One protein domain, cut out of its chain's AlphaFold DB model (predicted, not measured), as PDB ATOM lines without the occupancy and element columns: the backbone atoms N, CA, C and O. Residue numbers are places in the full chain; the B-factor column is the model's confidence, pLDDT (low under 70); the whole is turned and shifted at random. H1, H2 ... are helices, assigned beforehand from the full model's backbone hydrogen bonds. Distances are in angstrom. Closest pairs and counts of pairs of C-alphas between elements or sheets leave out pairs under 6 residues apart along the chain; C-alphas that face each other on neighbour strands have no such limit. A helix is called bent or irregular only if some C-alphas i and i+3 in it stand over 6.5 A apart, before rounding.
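AT A GLANCE: This is residues 51 to 173 of the 201 residues of an uncharacterized protein of Araneus ventricosus (UniProt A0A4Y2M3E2). One very long helix, H5, begins inside a compact body of shorter helices and sticks out of it as a free arm, residues 155 to 173, of which 155 to 171 belong to H5. In the body H4 makes a hairpin with the start of H5, H1 packs on residues 139 to 153 of H5, H2 crosses H4, and H3 lies by H1, away from H5. The printed part has 123 residues with five named helices, H1 to H5 in chain order, and no named strand: all helix. The whole is loose, with a radius of gyration of the C-alphas of 18.1 A, and spans 63 by 30 by 28 A, the arm making the length.

HOW THE PARTS SIT: Start at H5, residues 133 to 171. H4, residues 115 to 128, touches its residues 133 to 140 alone, closest at the C-alphas of Glu 126 and Ala 133, 3.9 A; they form a helical hairpin at a shallow tilt of 26 degrees, opposite ways. H1, residues 51 to 68, touches H5 at a shallow tilt of 29 degrees, opposite ways; the closest C-alphas, Cys 56 and Ser 146, are 5.2 A apart. H2, residues 71 to 84, touches H4 at a steep tilt of 51 degrees, closest at the C-alphas of Met 80 and Pro 117, 5.2 A. Of these three pairs two are at a shallow tilt, and the helix packing is mostly aligned, but only just. H1 and H2 touch only at the corner, closest at the C-alphas of Phe 67 and Thr 74, 5.2 A. H3, residues 102 to 113, is close to H1 but not clearly touching, closest at the C-alphas of Ile 60 and Phe 111, 7.6 A; it is apart from H5. Every O i to N i+4 pair is within hydrogen-bond range in H1, H2, H4 and H5, but 5 of 8 in H3.

IN THESE COORDINATES: Find C-alpha 133 at (115.174, -10.833, 43.608); from there H5 runs 57.6 A to C-alpha 171 at (159.782, 24.348, 33.830). H1 begins at C-alpha 51, (140.143, -0.894, 45.365), and is 25.6 A long; H2 and H4 are each 20.0 A. H3, 18.1 A, is irregular: C-alphas 103 and 106 are 7.7 A apart.

THE WHOLE: Look at Ser 130 and Asp 173 for the C-alphas farthest apart, 64.9 A. The printed part has no cut; the link from H2 to H3, 17 residues, is long. Residues 98 to 103 are under pLDDT 70.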
ATOM      1  N   PRO A  51     141.425  -0.393  44.869       89.62
ATOM      2  CA  PRO A  51     140.143  -0.894  45.365       89.62
ATOM      3  C   PRO A  51     139.026  -0.895  44.319       89.62
ATOM      4  O   PRO A  51     138.286  -1.872  44.243       89.62
ATOM      5  N   SER A  52     138.928   0.142  43.484       89.12
ATOM      6  CA  SER A  52     137.896   0.243  42.442       89.12
ATOM      7  C   SER A  52     138.024  -0.860  41.388       89.12
ATOM      8  O   SER A  52     137.031  -1.502  41.046       89.12
ATOM      9  N   ILE A  53     139.249  -1.181  40.956       87.44
ATOM     10  CA  ILE A  53     139.519  -2.304  40.042       87.44
ATOM     11  C   ILE A  53     139.152  -3.632  40.707       87.44
ATOM     12  O   ILE A  53     138.430  -4.444  40.126       87.44
ATOM     13  N   ARG A  54     139.609  -3.861  41.943       87.38
ATOM     14  CA  ARG A  54     139.310  -5.094  42.686       87.38
ATOM     15  C   ARG A  54     137.809  -5.306  42.868       87.38
ATOM     16  O   ARG A  54     137.328  -6.417  42.642       87.38
ATOM     17  N   ASN A  55     137.088  -4.258  43.258       90.62
ATOM     18  CA  ASN A  55     135.648  -4.306  43.488       90.62
ATOM     19  C   ASN A  55     134.902  -4.597  42.184       90.62
ATOM     20  O   ASN A  55     134.113  -5.539  42.150       90.62
ATOM     21  N   CYS A  56     135.215  -3.886  41.095       90.88
ATOM     22  CA  CYS A  56     134.620  -4.144  39.782       90.88
ATOM     23  C   CYS A  56     134.840  -5.597  39.327       90.88
ATOM     24  O   CYS A  56     133.894  -6.293  38.958       90.88
ATOM     25  N   MET A  57     136.066  -6.110  39.449       88.00
ATOM     26  CA  MET A  57     136.371  -7.500  39.095       88.00
ATOM     27  C   MET A  57     135.617  -8.512  39.970       88.00
ATOM     28  O   MET A  57     135.251  -9.588  39.495       88.00
ATOM     29  N   GLY A  58     135.380  -8.185  41.243       90.31
ATOM     30  CA  GLY A  58     134.526  -8.967  42.136       90.31
ATOM     31  C   GLY A  58     133.069  -8.991  41.670       90.31
ATOM     32  O   GLY A  58     132.470 -10.063  41.597       90.31
ATOM     33  N   VAL A  59     132.529  -7.835  41.278       93.50
ATOM     34  CA  VAL A  59     131.163  -7.715  40.747       93.50
ATOM     35  C   VAL A  59     130.996  -8.539  39.472       93.50
ATOM     36  O   VAL A  59     130.077  -9.353  39.405       93.50
ATOM     37  N   ILE A  60     131.914  -8.427  38.504       92.31
ATOM     38  CA  ILE A  60     131.855  -9.211  37.259       92.31
ATOM     39  C   ILE A  60     131.812 -10.717  37.563       92.31
ATOM     40  O   ILE A  60     131.000 -11.445  36.987       92.31
ATOM     41  N   LYS A  61     132.645 -11.206  38.494       91.00
ATOM     42  CA  LYS A  61     132.635 -12.626  38.898       91.00
ATOM     43  C   LYS A  61     131.302 -13.042  39.499       91.00
ATOM     44  O   LYS A  61     130.779 -14.095  39.137       91.00
ATOM     45  N   GLU A  62     130.763 -12.232  40.401       94.31
ATOM     46  CA  GLU A  62     129.495 -12.518  41.066       94.31
ATOM     47  C   GLU A  62     128.322 -12.528  40.082       94.31
ATOM     48  O   GLU A  62     127.472 -13.415  40.166       94.31
ATOM     49  N   VAL A  63     128.309 -11.620  39.104       95.12
ATOM     50  CA  VAL A  63     127.318 -11.601  38.019       95.12
ATOM     51  C   VAL A  63     127.443 -12.849  37.146       95.12
ATOM     52  O   VAL A  63     126.453 -13.549  36.927       95.12
ATOM     53  N   CYS A  64     128.656 -13.187  36.693       93.31
ATOM     54  CA  CYS A  64     128.902 -14.408  35.923       93.31
ATOM     55  C   CYS A  64     128.406 -15.648  36.674       93.31
ATOM     56  O   CYS A  64     127.657 -16.452  36.117       93.31
ATOM     57  N   ARG A  65     128.758 -15.770  37.959       93.62
ATOM     58  CA  ARG A  65     128.321 -16.868  38.827       93.62
ATOM     59  C   ARG A  65     126.802 -16.904  38.965       93.62
ATOM     60  O   ARG A  65     126.210 -17.974  38.839       93.62
ATOM     61  N   PHE A  66     126.167 -15.758  39.190       95.25
ATOM     62  CA  PHE A  66     124.716 -15.650  39.302       95.25
ATOM     63  C   PHE A  66     124.026 -16.212  38.057       95.25
ATOM     64  O   PHE A  66     123.226 -17.141  38.168       95.25
ATOM     65  N   PHE A  67     124.391 -15.761  36.858       95.12
ATOM     66  CA  PHE A  67     123.788 -16.292  35.636       95.12
ATOM     67  C   PHE A  67     124.125 -17.773  35.405       95.12
ATOM     68  O   PHE A  67     123.212 -18.560  35.167       95.12
ATOM     69  N   HIS A  68     125.387 -18.192  35.563       92.75
ATOM     70  CA  HIS A  68     125.809 -19.581  35.312       92.75
ATOM     71  C   HIS A  68     125.180 -20.610  36.257       92.75
ATOM     72  O   HIS A  68     124.996 -21.758  35.862       92.75
ATOM     73  N   MET A  69     124.811 -20.219  37.480       92.62
ATOM     74  CA  MET A  69     124.177 -21.123  38.449       92.62
ATOM     75  C   MET A  69     122.710 -21.466  38.126       92.62
ATOM     76  O   MET A  69     122.119 -22.280  38.827       92.62
ATOM     77  N   SER A  70     122.091 -20.847  37.112       93.75
ATOM     78  CA  SER A  70     120.718 -21.170  36.705       93.75
ATOM     79  C   SER A  70     120.555 -21.096  35.192       93.75
ATOM     80  O   SER A  70     120.782 -20.055  34.572       93.75
ATOM     81  N   THR A  71     120.074 -22.188  34.601       93.19
ATOM     82  CA  THR A  71     119.724 -22.241  33.178       93.19
ATOM     83  C   THR A  71     118.650 -21.213  32.836       93.19
ATOM     84  O   THR A  71     118.829 -20.467  31.880       93.19
ATOM     85  N   LYS A  72     117.605 -21.074  33.669       93.81
ATOM     86  CA  LYS A  72     116.543 -20.066  33.493       93.81
ATOM     87  C   LYS A  72     117.117 -18.648  33.399       93.81
ATOM     88  O   LYS A  72     116.812 -17.930  32.453       93.81
ATOM     89  N   ARG A  73     117.994 -18.260  34.335       94.88
ATOM     90  CA  ARG A  73     118.635 -16.929  34.316       94.88
ATOM     91  C   ARG A  73     119.521 -16.740  33.087       94.88
ATOM     92  O   ARG A  73     119.520 -15.672  32.485       94.88
ATOM     93  N   THR A  74     120.260 -17.779  32.699       94.81
ATOM     94  CA  THR A  74     121.097 -17.748  31.492       94.81
ATOM     95  C   THR A  74     120.263 -17.563  30.219       94.81
ATOM     96  O   THR A  74     120.687 -16.829  29.330       94.81
ATOM     97  N   GLU A  75     119.089 -18.194  30.113       94.88
ATOM     98  CA  GLU A  75     118.199 -18.005  28.959       94.88
ATOM     99  C   GLU A  75     117.584 -16.600  28.920       94.88
ATOM    100  O   GLU A  75     117.548 -16.000  27.848       94.88
ATOM    101  N   ILE A  76     117.200 -16.031  30.071       94.81
ATOM    102  CA  ILE A  76     116.753 -14.626  30.151       94.81
ATOM    103  C   ILE A  76     117.831 -13.695  29.587       94.81
ATOM    104  O   ILE A  76     117.543 -12.876  28.716       94.81
ATOM    105  N   LEU A  77     119.084 -13.876  30.015       95.69
ATOM    106  CA  LEU A  77     120.201 -13.070  29.526       95.69
ATOM    107  C   LEU A  77     120.422 -13.225  28.018       95.69
ATOM    108  O   LEU A  77     120.641 -12.240  27.321       95.69
ATOM    109  N   LYS A  78     120.347 -14.447  27.483       94.62
ATOM    110  CA  LYS A  78     120.477 -14.675  26.035       94.62
ATOM    111  C   LYS A  78     119.380 -13.987  25.229       94.62
ATOM    112  O   LYS A  78     119.678 -13.500  24.136       94.62
ATOM    113  N   SER A  79     118.144 -13.983  25.739       94.56
ATOM    114  CA  SER A  79     117.032 -13.254  25.121       94.56
ATOM    115  C   SER A  79     117.360 -11.768  25.086       94.56
ATOM    116  O   SER A  79     117.478 -11.213  24.004       94.56
ATOM    117  N   MET A  80     117.682 -11.178  26.242       94.81
ATOM    118  CA  MET A  80     118.007  -9.752  26.349       94.81
ATOM    119  C   MET A  80     119.189  -9.341  25.464       94.81
ATOM    120  O   MET A  80     119.142  -8.300  24.820       94.81
ATOM    121  N   ILE A  81     120.237 -10.168  25.365       93.94
ATOM    122  CA  ILE A  81     121.355  -9.905  24.444       93.94
ATOM    123  C   ILE A  81     120.872  -9.907  22.991       93.94
ATOM    124  O   ILE A  81     121.312  -9.077  22.207       93.94
ATOM    125  N   SER A  82     119.989 -10.837  22.623       93.44
ATOM    126  CA  SER A  82     119.467 -10.918  21.253       93.44
ATOM    127  C   SER A  82     118.574  -9.725  20.910       93.44
ATOM    128  O   SER A  82     118.598  -9.284  19.765       93.44
ATOM    129  N   ASP A  83     117.840  -9.208  21.895       92.56
ATOM    130  CA  ASP A  83     116.890  -8.108  21.729       92.56
ATOM    131  C   ASP A  83     117.602  -6.740  21.689       92.56
ATOM    132  O   ASP A  83     117.335  -5.926  20.807       92.56
ATOM    133  N   CYS A  84     118.552  -6.496  22.599       90.62
ATOM    134  CA  CYS A  84     119.269  -5.218  22.699       90.62
ATOM    135  C   CYS A  84     120.508  -5.136  21.792       90.62
ATOM    136  O   CYS A  84     120.931  -4.049  21.407       90.62
ATOM    137  N   CYS A  85     121.138  -6.272  21.481       89.31
ATOM    138  CA  CYS A  85     122.417  -6.325  20.770       89.31
ATOM    139  C   CYS A  85     122.414  -7.444  19.709       89.31
ATOM    140  O   CYS A  85     123.164  -8.416  19.841       89.31
ATOM    141  N   PRO A  86     121.619  -7.330  18.629       83.62
ATOM    142  CA  PRO A  86     121.461  -8.403  17.641       83.62
ATOM    143  C   PRO A  86     122.774  -8.793  16.938       83.62
ATOM    144  O   PRO A  86     122.976  -9.961  16.606       83.62
ATOM    145  N   GLU A  87     123.704  -7.846  16.781       87.44
ATOM    146  CA  GLU A  87     125.037  -8.071  16.198       87.44
ATOM    147  C   GLU A  87     125.991  -8.849  17.126       87.44
ATOM    148  O   GLU A  87     127.030  -9.365  16.694       87.44
ATOM    149  N   GLN A  88     125.666  -8.960  18.420       87.38
ATOM    150  CA  GLN A  88     126.520  -9.628  19.394       87.38
ATOM    151  C   GLN A  88     126.475 -11.152  19.212       87.38
ATOM    152  O   GLN A  88     125.525 -11.845  19.584       87.38
ATOM    153  N   LYS A  89     127.576 -11.708  18.702       83.25
ATOM    154  CA  LYS A  89     127.730 -13.156  18.481       83.25
ATOM    155  C   LYS A  89     127.853 -13.937  19.791       83.25
ATOM    156  O   LYS A  89     127.421 -15.090  19.875       83.25
ATOM    157  N   LYS A  90     128.457 -13.343  20.827       83.88
ATOM    158  CA  LYS A  90     128.672 -14.001  22.123       83.88
ATOM    159  C   LYS A  90     127.454 -13.792  23.030       83.88
ATOM    160  O   LYS A  90     127.351 -12.793  23.726       83.88
ATOM    161  N   LYS A  91     126.563 -14.787  23.089       81.81
ATOM    162  CA  LYS A  91     125.345 -14.751  23.932       81.81
ATOM    163  C   LYS A  91     125.527 -15.298  25.354       81.81
ATOM    164  O   LYS A  91     124.554 -15.578  26.048       81.81
ATOM    165  N   LYS A  92     126.763 -15.552  25.783       84.25
ATOM    166  CA  LYS A  92     127.064 -16.101  27.112       84.25
ATOM    167  C   LYS A  92     128.205 -15.332  27.748       84.25
ATOM    168  O   LYS A  92     129.204 -15.056  27.089       84.25
ATOM    169  N   LEU A  93     128.075 -15.093  29.048       86.94
ATOM    170  CA  LEU A  93     129.152 -14.547  29.862       86.94
ATOM    171  C   LEU A  93     130.341 -15.505  29.906       86.94
ATOM    172  O   LEU A  93     130.178 -16.716  30.092       86.94
ATOM    173  N   ILE A  94     131.535 -14.936  29.778       84.94
ATOM    174  CA  ILE A  94     132.802 -15.643  29.926       84.94
ATOM    175  C   ILE A  94     133.281 -15.419  31.358       84.94
ATOM    176  O   ILE A  94     133.400 -14.285  31.809       84.94
ATOM    177  N   SER A  95     133.559 -16.505  32.081       80.06
ATOM    178  CA  SER A  95     134.083 -16.395  33.441       80.06
ATOM    179  C   SER A  95     135.510 -15.840  33.447       80.06
ATOM    180  O   SER A  95     136.358 -16.258  32.641       80.06
ATOM    181  N   LEU A  96     135.762 -14.940  34.398       76.56
ATOM    182  CA  LEU A  96     137.078 -14.392  34.698       76.56
ATOM    183  C   LEU A  96     137.996 -15.480  35.266       76.56
ATOM    184  O   LEU A  96     137.596 -16.265  36.122       76.56
ATOM    185  N   CYS A  97     139.254 -15.496  34.824       70.94
ATOM    186  CA  CYS A  97     140.282 -16.373  35.378       70.94
ATOM    187  C   CYS A  97     141.358 -15.524  36.051       70.94
ATOM    188  O   CYS A  97     142.127 -14.848  35.374       70.94
ATOM    189  N   GLU A  98     141.416 -15.557  37.386       61.34
ATOM    190  CA  GLU A  98     142.333 -14.703  38.151       61.34
ATOM    191  C   GLU A  98     143.811 -14.971  37.863       61.34
ATOM    192  O   GLU A  98     144.627 -14.059  37.897       61.34
ATOM    193  N   THR A  99     144.164 -16.212  37.542       64.25
ATOM    194  CA  THR A  99     145.544 -16.592  37.225       64.25
ATOM    195  C   THR A  99     145.947 -16.236  35.793       64.25
ATOM    196  O   THR A  99     147.108 -16.418  35.438       64.25
ATOM    197  N   ARG A 100     145.010 -15.745  34.965       64.69
ATOM    198  CA  ARG A 100     145.194 -15.494  33.525       64.69
ATOM    199  C   ARG A 100     144.392 -14.277  33.044       64.69
ATOM    200  O   ARG A 100     143.610 -14.374  32.099       64.69
ATOM    201  N   TRP A 101     144.575 -13.128  33.692       68.56
ATOM    202  CA  TRP A 101     143.900 -11.872  33.337       68.56
ATOM    203  C   TRP A 101     144.174 -11.476  31.886       68.56
ATOM    204  O   TRP A 101     143.239 -11.170  31.155       68.56
ATOM    205  N   VAL A 102     145.439 -11.553  31.454       60.78
ATOM    206  CA  VAL A 102     145.847 -11.198  30.082       60.78
ATOM    207  C   VAL A 102     145.126 -12.062  29.051       60.78
ATOM    208  O   VAL A 102     144.617 -11.555  28.058       60.78
ATOM    209  N   GLU A 103     145.030 -13.369  29.291       59.09
ATOM    210  CA  GLU A 103     144.419 -14.296  28.330       59.09
ATOM    211  C   GLU A 103     142.887 -14.229  28.323       59.09
ATOM    212  O   GLU A 103     142.260 -14.707  27.382       59.09
ATOM    213  N   ARG A 104     142.264 -13.649  29.360       71.38
ATOM    214  CA  ARG A 104     140.801 -13.540  29.482       71.38
ATOM    215  C   ARG A 104     140.283 -12.110  29.553       71.38
ATOM    216  O   ARG A 104     139.144 -11.907  29.950       71.38
ATOM    217  N   HIS A 105     141.061 -11.127  29.121       80.06
ATOM    218  CA  HIS A 105     140.609  -9.736  29.064       80.06
ATOM    219  C   HIS A 105     139.350  -9.567  28.180       80.06
ATOM    220  O   HIS A 105     138.476  -8.759  28.494       80.06
ATOM    221  N   ASP A 106     139.185 -10.434  27.174       82.44
ATOM    222  CA  ASP A 106     137.959 -10.647  26.394       82.44
ATOM    223  C   ASP A 106     136.676 -10.723  27.230       82.44
ATOM    224  O   ASP A 106     135.620 -10.298  26.764       82.44
ATOM    225  N   SER A 107     136.722 -11.292  28.441       85.81
ATOM    226  CA  SER A 107     135.528 -11.378  29.282       85.81
ATOM    227  C   SER A 107     135.115 -10.020  29.826       85.81
ATOM    228  O   SER A 107     133.924  -9.779  29.966       85.81
ATOM    229  N   VAL A 108     136.078  -9.141  30.122       88.06
ATOM    230  CA  VAL A 108     135.801  -7.774  30.583       88.06
ATOM    231  C   VAL A 108     135.256  -6.940  29.429       88.06
ATOM    232  O   VAL A 108     134.265  -6.237  29.612       88.06
ATOM    233  N   PHE A 109     135.837  -7.068  28.230       89.00
ATOM    234  CA  PHE A 109     135.311  -6.400  27.037       89.00
ATOM    235  C   PHE A 109     133.900  -6.861  26.701       89.00
ATOM    236  O   PHE A 109     133.010  -6.029  26.588       89.00
ATOM    237  N   LEU A 110     133.663  -8.175  26.658       91.12
ATOM    238  CA  LEU A 110     132.317  -8.691  26.448       91.12
ATOM    239  C   LEU A 110     131.356  -8.169  27.519       91.12
ATOM    240  O   LEU A 110     130.283  -7.697  27.176       91.12
ATOM    241  N   PHE A 111     131.735  -8.229  28.799       92.44
ATOM    242  CA  PHE A 111     130.891  -7.749  29.893       92.44
ATOM    243  C   PHE A 111     130.496  -6.282  29.714       92.44
ATOM    244  O   PHE A 111     129.334  -5.940  29.904       92.44
ATOM    245  N   LYS A 112     131.449  -5.434  29.310       91.50
ATOM    246  CA  LYS A 112     131.200  -4.031  28.967       91.50
ATOM    247  C   LYS A 112     130.224  -3.915  27.793       91.50
ATOM    248  O   LYS A 112     129.264  -3.157  27.887       91.50
ATOM    249  N   ASP A 113     130.457  -4.663  26.718       91.12
ATOM    250  CA  ASP A 113     129.659  -4.590  25.489       91.12
ATOM    251  C   ASP A 113     128.205  -5.039  25.697       91.12
ATOM    252  O   ASP A 113     127.317  -4.575  24.992       91.12
ATOM    253  N   ILE A 114     127.950  -5.933  26.659       93.00
ATOM    254  CA  ILE A 114     126.600  -6.407  27.004       93.00
ATOM    255  C   ILE A 114     126.121  -5.920  28.379       93.00
ATOM    256  O   ILE A 114     125.227  -6.533  28.967       93.00
ATOM    257  N   LEU A 115     126.682  -4.823  28.899       93.38
ATOM    258  CA  LEU A 115     126.331  -4.296  30.222       93.38
ATOM    259  C   LEU A 115     124.841  -3.938  30.327       93.38
ATOM    260  O   LEU A 115     124.196  -4.279  31.315       93.38
ATOM    261  N   GLU A 116     124.281  -3.304  29.299       94.19
ATOM    262  CA  GLU A 116     122.853  -2.971  29.243       94.19
ATOM    263  C   GLU A 116     121.960  -4.232  29.295       94.19
ATOM    264  O   GLU A 116     121.157  -4.336  30.227       94.19
ATOM    265  N   PRO A 117     122.141  -5.249  28.421       95.44
ATOM    266  CA  PRO A 117     121.436  -6.527  28.539       95.44
ATOM    267  C   PRO A 117     121.553  -7.189  29.918       95.44
ATOM    268  O   PRO A 117     120.591  -7.798  30.393       95.44
ATOM    269  N   ILE A 118     122.719  -7.097  30.568       96.12
ATOM    270  CA  ILE A 118     122.941  -7.643  31.914       96.12
ATOM    271  C   ILE A 118     122.044  -6.936  32.930       96.12
ATOM    272  O   ILE A 118     121.353  -7.615  33.690       96.12
ATOM    273  N   LEU A 119     122.036  -5.601  32.942       96.38
ATOM    274  CA  LEU A 119     121.234  -4.815  33.883       96.38
ATOM    275  C   LEU A 119     119.735  -5.061  33.675       96.38
ATOM    276  O   LEU A 119     119.031  -5.348  34.641       96.38
ATOM    277  N   LEU A 120     119.263  -5.059  32.426       96.12
ATOM    278  CA  LEU A 120     117.865  -5.368  32.098       96.12
ATOM    279  C   LEU A 120     117.473  -6.789  32.520       96.12
ATOM    280  O   LEU A 120     116.382  -7.014  33.042       96.12
ATOM    281  N   SER A 121     118.377  -7.757  32.353       96.31
ATOM    282  CA  SER A 121     118.147  -9.131  32.810       96.31
ATOM    283  C   SER A 121     118.036  -9.225  34.330       96.31
ATOM    284  O   SER A 121     117.211  -9.987  34.828       96.31
ATOM    285  N   LEU A 122     118.865  -8.484  35.073       96.81
ATOM    286  CA  LEU A 122     118.801  -8.453  36.535       96.81
ATOM    287  C   LEU A 122     117.490  -7.825  37.019       96.81
ATOM    288  O   LEU A 122     116.843  -8.422  37.873       96.81
ATOM    289  N   LEU A 123     117.063  -6.707  36.420       95.81
ATOM    290  CA  LEU A 123     115.776  -6.066  36.722       95.81
ATOM    291  C   LEU A 123     114.597  -7.008  36.447       95.81
ATOM    292  O   LEU A 123     113.742  -7.206  37.303       95.81
ATOM    293  N   LYS A 124     114.602  -7.699  35.303       95.62
ATOM    294  CA  LYS A 124     113.568  -8.693  34.992       95.62
ATOM    295  C   LYS A 124     113.541  -9.853  35.996       95.62
ATOM    296  O   LYS A 124     112.476 -10.308  36.397       95.62
ATOM    297  N   ILE A 125     114.707 -10.354  36.410       95.56
ATOM    298  CA  ILE A 125     114.791 -11.429  37.415       95.56
ATOM    299  C   ILE A 125     114.293 -10.947  38.783       95.56
ATOM    300  O   ILE A 125     113.717 -11.743  39.524       95.56
ATOM    301  N   GLU A 126     114.522  -9.678  39.115       95.25
ATOM    302  CA  GLU A 126     114.020  -9.049  40.335       95.25
ATOM    303  C   GLU A 126     112.489  -9.012  40.380       95.25
ATOM    304  O   GLU A 126     111.903  -9.331  41.410       95.25
ATOM    305  N   GLU A 127     111.842  -8.725  39.253       93.38
ATOM    306  CA  GLU A 127     110.380  -8.717  39.148       93.38
ATOM    307  C   GLU A 127     109.771 -10.132  39.141       93.38
ATOM    308  O   GLU A 127     108.725 -10.373  39.744       93.38
ATOM    309  N   GLU A 128     110.416 -11.093  38.469       91.12
ATOM    310  CA  GLU A 128     109.826 -12.412  38.190       91.12
ATOM    311  C   GLU A 128     110.173 -13.514  39.210       91.12
ATOM    312  O   GLU A 128     109.603 -14.609  39.151       91.12
ATOM    313  N   SER A 129     111.146 -13.306  40.105       87.94
ATOM    314  CA  SER A 129     111.638 -14.357  41.010       87.94
ATOM    315  C   SER A 129     111.806 -13.873  42.444       87.94
ATOM    316  O   SER A 129     112.822 -13.271  42.773       87.94
ATOM    317  N   SER A 130     110.893 -14.279  43.332       85.69
ATOM    318  CA  SER A 130     110.977 -14.002  44.777       85.69
ATOM    319  C   SER A 130     112.334 -14.375  45.381       85.69
ATOM    320  O   SER A 130     112.936 -13.589  46.106       85.69
ATOM    321  N   ASP A 131     112.847 -15.559  45.037       89.69
ATOM    322  CA  ASP A 131     114.051 -16.114  45.664       89.69
ATOM    323  C   ASP A 131     115.340 -15.478  45.127       89.69
ATOM    324  O   ASP A 131     116.341 -15.378  45.838       89.69
ATOM    325  N   SER A 132     115.343 -15.057  43.857       93.06
ATOM    326  CA  SER A 132     116.512 -14.423  43.233       93.06
ATOM    327  C   SER A 132     116.494 -12.900  43.323       93.06
ATOM    328  O   SER A 132     117.557 -12.303  43.145       93.06
ATOM    329  N   ALA A 133     115.347 -12.281  43.617       93.88
ATOM    330  CA  ALA A 133     115.174 -10.833  43.608       93.88
ATOM    331  C   ALA A 133     116.155 -10.078  44.513       93.88
ATOM    332  O   ALA A 133     116.835  -9.189  44.000       93.88
ATOM    333  N   PRO A 134     116.374 -10.460  45.789       95.88
ATOM    334  CA  PRO A 134     117.304  -9.727  46.649       95.88
ATOM    335  C   PRO A 134     118.732  -9.718  46.094       95.88
ATOM    336  O   PRO A 134     119.443  -8.715  46.157       95.88
ATOM    337  N   LYS A 135     119.163 -10.847  45.515       96.31
ATOM    338  CA  LYS A 135     120.500 -10.969  44.927       96.31
ATOM    339  C   LYS A 135     120.586 -10.252  43.579       96.31
ATOM    340  O   LYS A 135     121.628  -9.667  43.308       96.31
ATOM    341  N   ALA A 136     119.531 -10.281  42.763       95.44
ATOM    342  CA  ALA A 136     119.470  -9.550  41.500       95.44
ATOM    343  C   ALA A 136     119.569  -8.037  41.740       95.44
ATOM    344  O   ALA A 136     120.470  -7.405  41.193       95.44
ATOM    345  N   HIS A 137     118.760  -7.509  42.660       96.12
ATOM    346  CA  HIS A 137     118.777  -6.109  43.075       96.12
ATOM    347  C   HIS A 137     120.164  -5.665  43.561       96.12
ATOM    348  O   HIS A 137     120.743  -4.692  43.072       96.12
ATOM    349  N   ALA A 138     120.758  -6.437  44.481       97.25
ATOM    350  CA  ALA A 138     122.090  -6.151  45.006       97.25
ATOM    351  C   ALA A 138     123.166  -6.148  43.906       97.25
ATOM    352  O   ALA A 138     124.082  -5.326  43.943       97.25
ATOM    353  N   LEU A 139     123.068  -7.045  42.917       96.94
ATOM    354  CA  LEU A 139     123.990  -7.072  41.781       96.94
ATOM    355  C   LEU A 139     123.777  -5.882  40.843       96.94
ATOM    356  O   LEU A 139     124.768  -5.340  40.359       96.94
ATOM    357  N   THR A 140     122.540  -5.447  40.601       96.31
ATOM    358  CA  THR A 140     122.250  -4.244  39.803       96.31
ATOM    359  C   THR A 140     122.923  -3.021  40.418       96.31
ATOM    360  O   THR A 140     123.701  -2.345  39.743       96.31
ATOM    361  N   ILE A 141     122.717  -2.795  41.722       95.94
ATOM    362  CA  ILE A 141     123.361  -1.698  42.458       95.94
ATOM    363  C   ILE A 141     124.883  -1.827  42.385       95.94
ATOM    364  O   ILE A 141     125.561  -0.873  42.011       95.94
ATOM    365  N   ALA A 142     125.427  -3.012  42.676       96.12
ATOM    366  CA  ALA A 142     126.871  -3.221  42.685       96.12
ATOM    367  C   ALA A 142     127.521  -2.947  41.316       96.12
ATOM    368  O   ALA A 142     128.607  -2.373  41.271       96.12
ATOM    369  N   ASN A 143     126.862  -3.307  40.207       94.00
ATOM    370  CA  ASN A 143     127.333  -2.963  38.862       94.00
ATOM    371  C   ASN A 143     127.406  -1.446  38.682       94.00
ATOM    372  O   ASN A 143     128.478  -0.934  38.361       94.00
ATOM    373  N   VAL A 144     126.306  -0.737  38.944       93.12
ATOM    374  CA  VAL A 144     126.227   0.720  38.764       93.12
ATOM    375  C   VAL A 144     127.255   1.437  39.639       93.12
ATOM    376  O   VAL A 144     128.048   2.224  39.124       93.12
ATOM    377  N   THR A 145     127.314   1.119  40.935       93.44
ATOM    378  CA  THR A 145     128.288   1.713  41.862       93.44
ATOM    379  C   THR A 145     129.721   1.432  41.422       93.44
ATOM    380  O   THR A 145     130.527   2.353  41.371       93.44
ATOM    381  N   SER A 146     130.042   0.196  41.016       93.12
ATOM    382  CA  SER A 146     131.410  -0.137  40.594       93.12
ATOM    383  C   SER A 146     131.862   0.633  39.349       93.12
ATOM    384  O   SER A 146     133.027   1.018  39.256       93.12
ATOM    385  N   VAL A 147     130.950   0.890  38.405       89.94
ATOM    386  CA  VAL A 147     131.242   1.683  37.205       89.94
ATOM    387  C   VAL A 147     131.452   3.152  37.574       89.94
ATOM    388  O   VAL A 147     132.413   3.759  37.106       89.94
ATOM    389  N   LEU A 148     130.610   3.711  38.449       90.19
ATOM    390  CA  LEU A 148     130.770   5.082  38.942       90.19
ATOM    391  C   LEU A 148     132.097   5.270  39.693       90.19
ATOM    392  O   LEU A 148     132.822   6.227  39.422       90.19
ATOM    393  N   ASP A 149     132.464   4.322  40.557       90.88
ATOM    394  CA  ASP A 149     133.729   4.344  41.298       90.88
ATOM    395  C   ASP A 149     134.947   4.294  40.362       90.88
ATOM    396  O   ASP A 149     135.929   5.018  40.564       90.88
ATOM    397  N   LEU A 150     134.898   3.458  39.316       88.38
ATOM    398  CA  LEU A 150     135.952   3.389  38.299       88.38
ATOM    399  C   LEU A 150     136.097   4.710  37.541       88.38
ATOM    400  O   LEU A 150     137.222   5.170  37.327       88.38
ATOM    401  N   LEU A 151     134.979   5.329  37.152       86.75
ATOM    402  CA  LEU A 151     134.977   6.618  36.461       86.75
ATOM    403  C   LEU A 151     135.549   7.728  37.346       86.75
ATOM    404  O   LEU A 151     136.393   8.493  36.878       86.75
ATOM    405  N   SER A 152     135.156   7.779  38.623       87.69
ATOM    406  CA  SER A 152     135.707   8.741  39.585       87.69
ATOM    407  C   SER A 152     137.211   8.547  39.759       87.69
ATOM    408  O   SER A 152     137.976   9.480  39.546       87.69
ATOM    409  N   THR A 153     137.650   7.312  40.034       87.44
ATOM    410  CA  THR A 153     139.076   6.997  40.233       87.44
ATOM    411  C   THR A 153     139.910   7.390  39.011       87.44
ATOM    412  O   THR A 153     140.988   7.966  39.138       87.44
ATOM    413  N   THR A 154     139.418   7.077  37.808       84.81
ATOM    414  CA  THR A 154     140.115   7.403  36.555       84.81
ATOM    415  C   THR A 154     140.229   8.911  36.372       84.81
ATOM    416  O   THR A 154     141.283   9.405  35.981       84.81
ATOM    417  N   ASN A 155     139.167   9.647  36.703       86.75
ATOM    418  CA  ASN A 155     139.169  11.097  36.634       86.75
ATOM    419  C   ASN A 155     140.166  11.737  37.610       86.75
ATOM    420  O   ASN A 155     140.904  12.639  37.228       86.75
ATOM    421  N   ASP A 156     140.215  11.259  38.850       86.50
ATOM    422  CA  ASP A 156     141.115  11.802  39.871       86.50
ATOM    423  C   ASP A 156     142.586  11.535  39.520       86.50
ATOM    424  O   ASP A 156     143.445  12.416  39.642       86.50
ATOM    425  N   ASN A 157     142.872  10.341  38.990       86.94
ATOM    426  CA  ASN A 157     144.198   9.995  38.482       86.94
ATOM    427  C   ASN A 157     144.596  10.875  37.290       86.94
ATOM    428  O   ASN A 157     145.724  11.367  37.250       86.94
ATOM    429  N   PHE A 158     143.678  11.098  36.344       87.50
ATOM    430  CA  PHE A 158     143.913  11.978  35.201       87.50
ATOM    431  C   PHE A 158     144.247  13.403  35.652       87.50
ATOM    432  O   PHE A 158     145.280  13.937  35.258       87.50
ATOM    433  N   LYS A 159     143.442  13.978  36.553       89.56
ATOM    434  CA  LYS A 159     143.675  15.316  37.122       89.56
ATOM    435  C   LYS A 159     145.046  15.445  37.774       89.56
ATOM    436  O   LYS A 159     145.750  16.431  37.566       89.56
ATOM    437  N   THR A 160     145.438  14.429  38.539       89.62
ATOM    438  CA  THR A 160     146.735  14.404  39.227       89.62
ATOM    439  C   THR A 160     147.892  14.387  38.228       89.62
ATOM    440  O   THR A 160     148.828  15.176  38.354       89.62
ATOM    441  N   LEU A 161     147.815  13.525  37.209       89.69
ATOM    442  CA  LEU A 161     148.829  13.441  36.156       89.69
ATOM    443  C   LEU A 161     148.899  14.727  35.332       89.69
ATOM    444  O   LEU A 161     149.992  15.228  35.077       89.69
ATOM    445  N   TYR A 162     147.749  15.282  34.955       89.62
ATOM    446  CA  TYR A 162     147.677  16.517  34.185       89.62
ATOM    447  C   TYR A 162     148.328  17.686  34.942       89.62
ATOM    448  O   TYR A 162     149.151  18.403  34.375       89.62
ATOM    449  N   ALA A 163     148.079  17.811  36.251       90.44
ATOM    450  CA  ALA A 163     148.731  18.819  37.089       90.44
ATOM    451  C   ALA A 163     150.265  18.656  37.144       90.44
ATOM    452  O   ALA A 163     150.994  19.644  37.032       90.44
ATOM    453  N   GLN A 164     150.769  17.422  37.268       92.00
ATOM    454  CA  GLN A 164     152.213  17.146  37.261       92.00
ATOM    455  C   GLN A 164     152.858  17.485  35.914       92.00
ATOM    456  O   GLN A 164     153.924  18.100  35.865       92.00
ATOM    457  N   VAL A 165     152.207  17.104  34.812       91.19
ATOM    458  CA  VAL A 165     152.678  17.411  33.456       91.19
ATOM    459  C   VAL A 165     152.706  18.920  33.230       91.19
ATOM    460  O   VAL A 165     153.697  19.419  32.704       91.19
ATOM    461  N   LYS A 166     151.687  19.653  33.691       90.56
ATOM    462  CA  LYS A 166     151.625  21.120  33.617       90.56
ATOM    463  C   LYS A 166     152.791  21.789  34.349       90.56
ATOM    464  O   LYS A 166     153.408  22.710  33.817       90.56
ATOM    465  N   GLU A 167     153.149  21.303  35.538       92.50
ATOM    466  CA  GLU A 167     154.303  21.816  36.290       92.50
ATOM    467  C   GLU A 167     155.628  21.578  35.543       92.50
ATOM    468  O   GLU A 167     156.489  22.457  35.484       92.50
ATOM    469  N   ILE A 168     155.795  20.393  34.950       92.56
ATOM    470  CA  ILE A 168     156.989  20.048  34.167       92.56
ATOM    471  C   ILE A 168     157.054  20.876  32.879       92.56
ATOM    472  O   ILE A 168     158.116  21.405  32.554       92.56
ATOM    473  N   ALA A 169     155.935  21.027  32.169       91.31
ATOM    474  CA  ALA A 169     155.842  21.827  30.952       91.31
ATOM    475  C   ALA A 169     156.240  23.286  31.212       91.31
ATOM    476  O   ALA A 169     157.057  23.832  30.474       91.31
ATOM    477  N   ALA A 170     155.775  23.870  32.323       91.88
ATOM    478  CA  ALA A 170     156.158  25.218  32.740       91.88
ATOM    479  C   ALA A 170     157.670  25.358  33.002       91.88
ATOM    480  O   ALA A 170     158.269  26.360  32.620       91.88
ATOM    481  N   LYS A 171     158.319  24.350  33.607       94.00
ATOM    482  CA  LYS A 171     159.782  24.348  33.830       94.00
ATOM    483  C   LYS A 171     160.588  24.253  32.535       94.00
ATOM    484  O   LYS A 171     161.734  24.693  32.502       94.00
ATOM    485  N   LEU A 172     160.012  23.642  31.504       94.50
ATOM    486  CA  LEU A 172     160.640  23.444  30.198       94.50
ATOM    487  C   LEU A 172     160.260  24.527  29.178       94.50
ATOM    488  O   LEU A 172     160.651  24.407  28.021       94.50
ATOM    489  N   ASP A 173     159.502  25.550  29.591       91.94
ATOM    490  CA  ASP A 173     158.943  26.588  28.713       91.94
ATOM    491  C   ASP A 173     158.124  26.004  27.538       91.94
ATOM    492  O   ASP A 173     158.074  26.539  26.430       91.94
TER     493      ASP A 173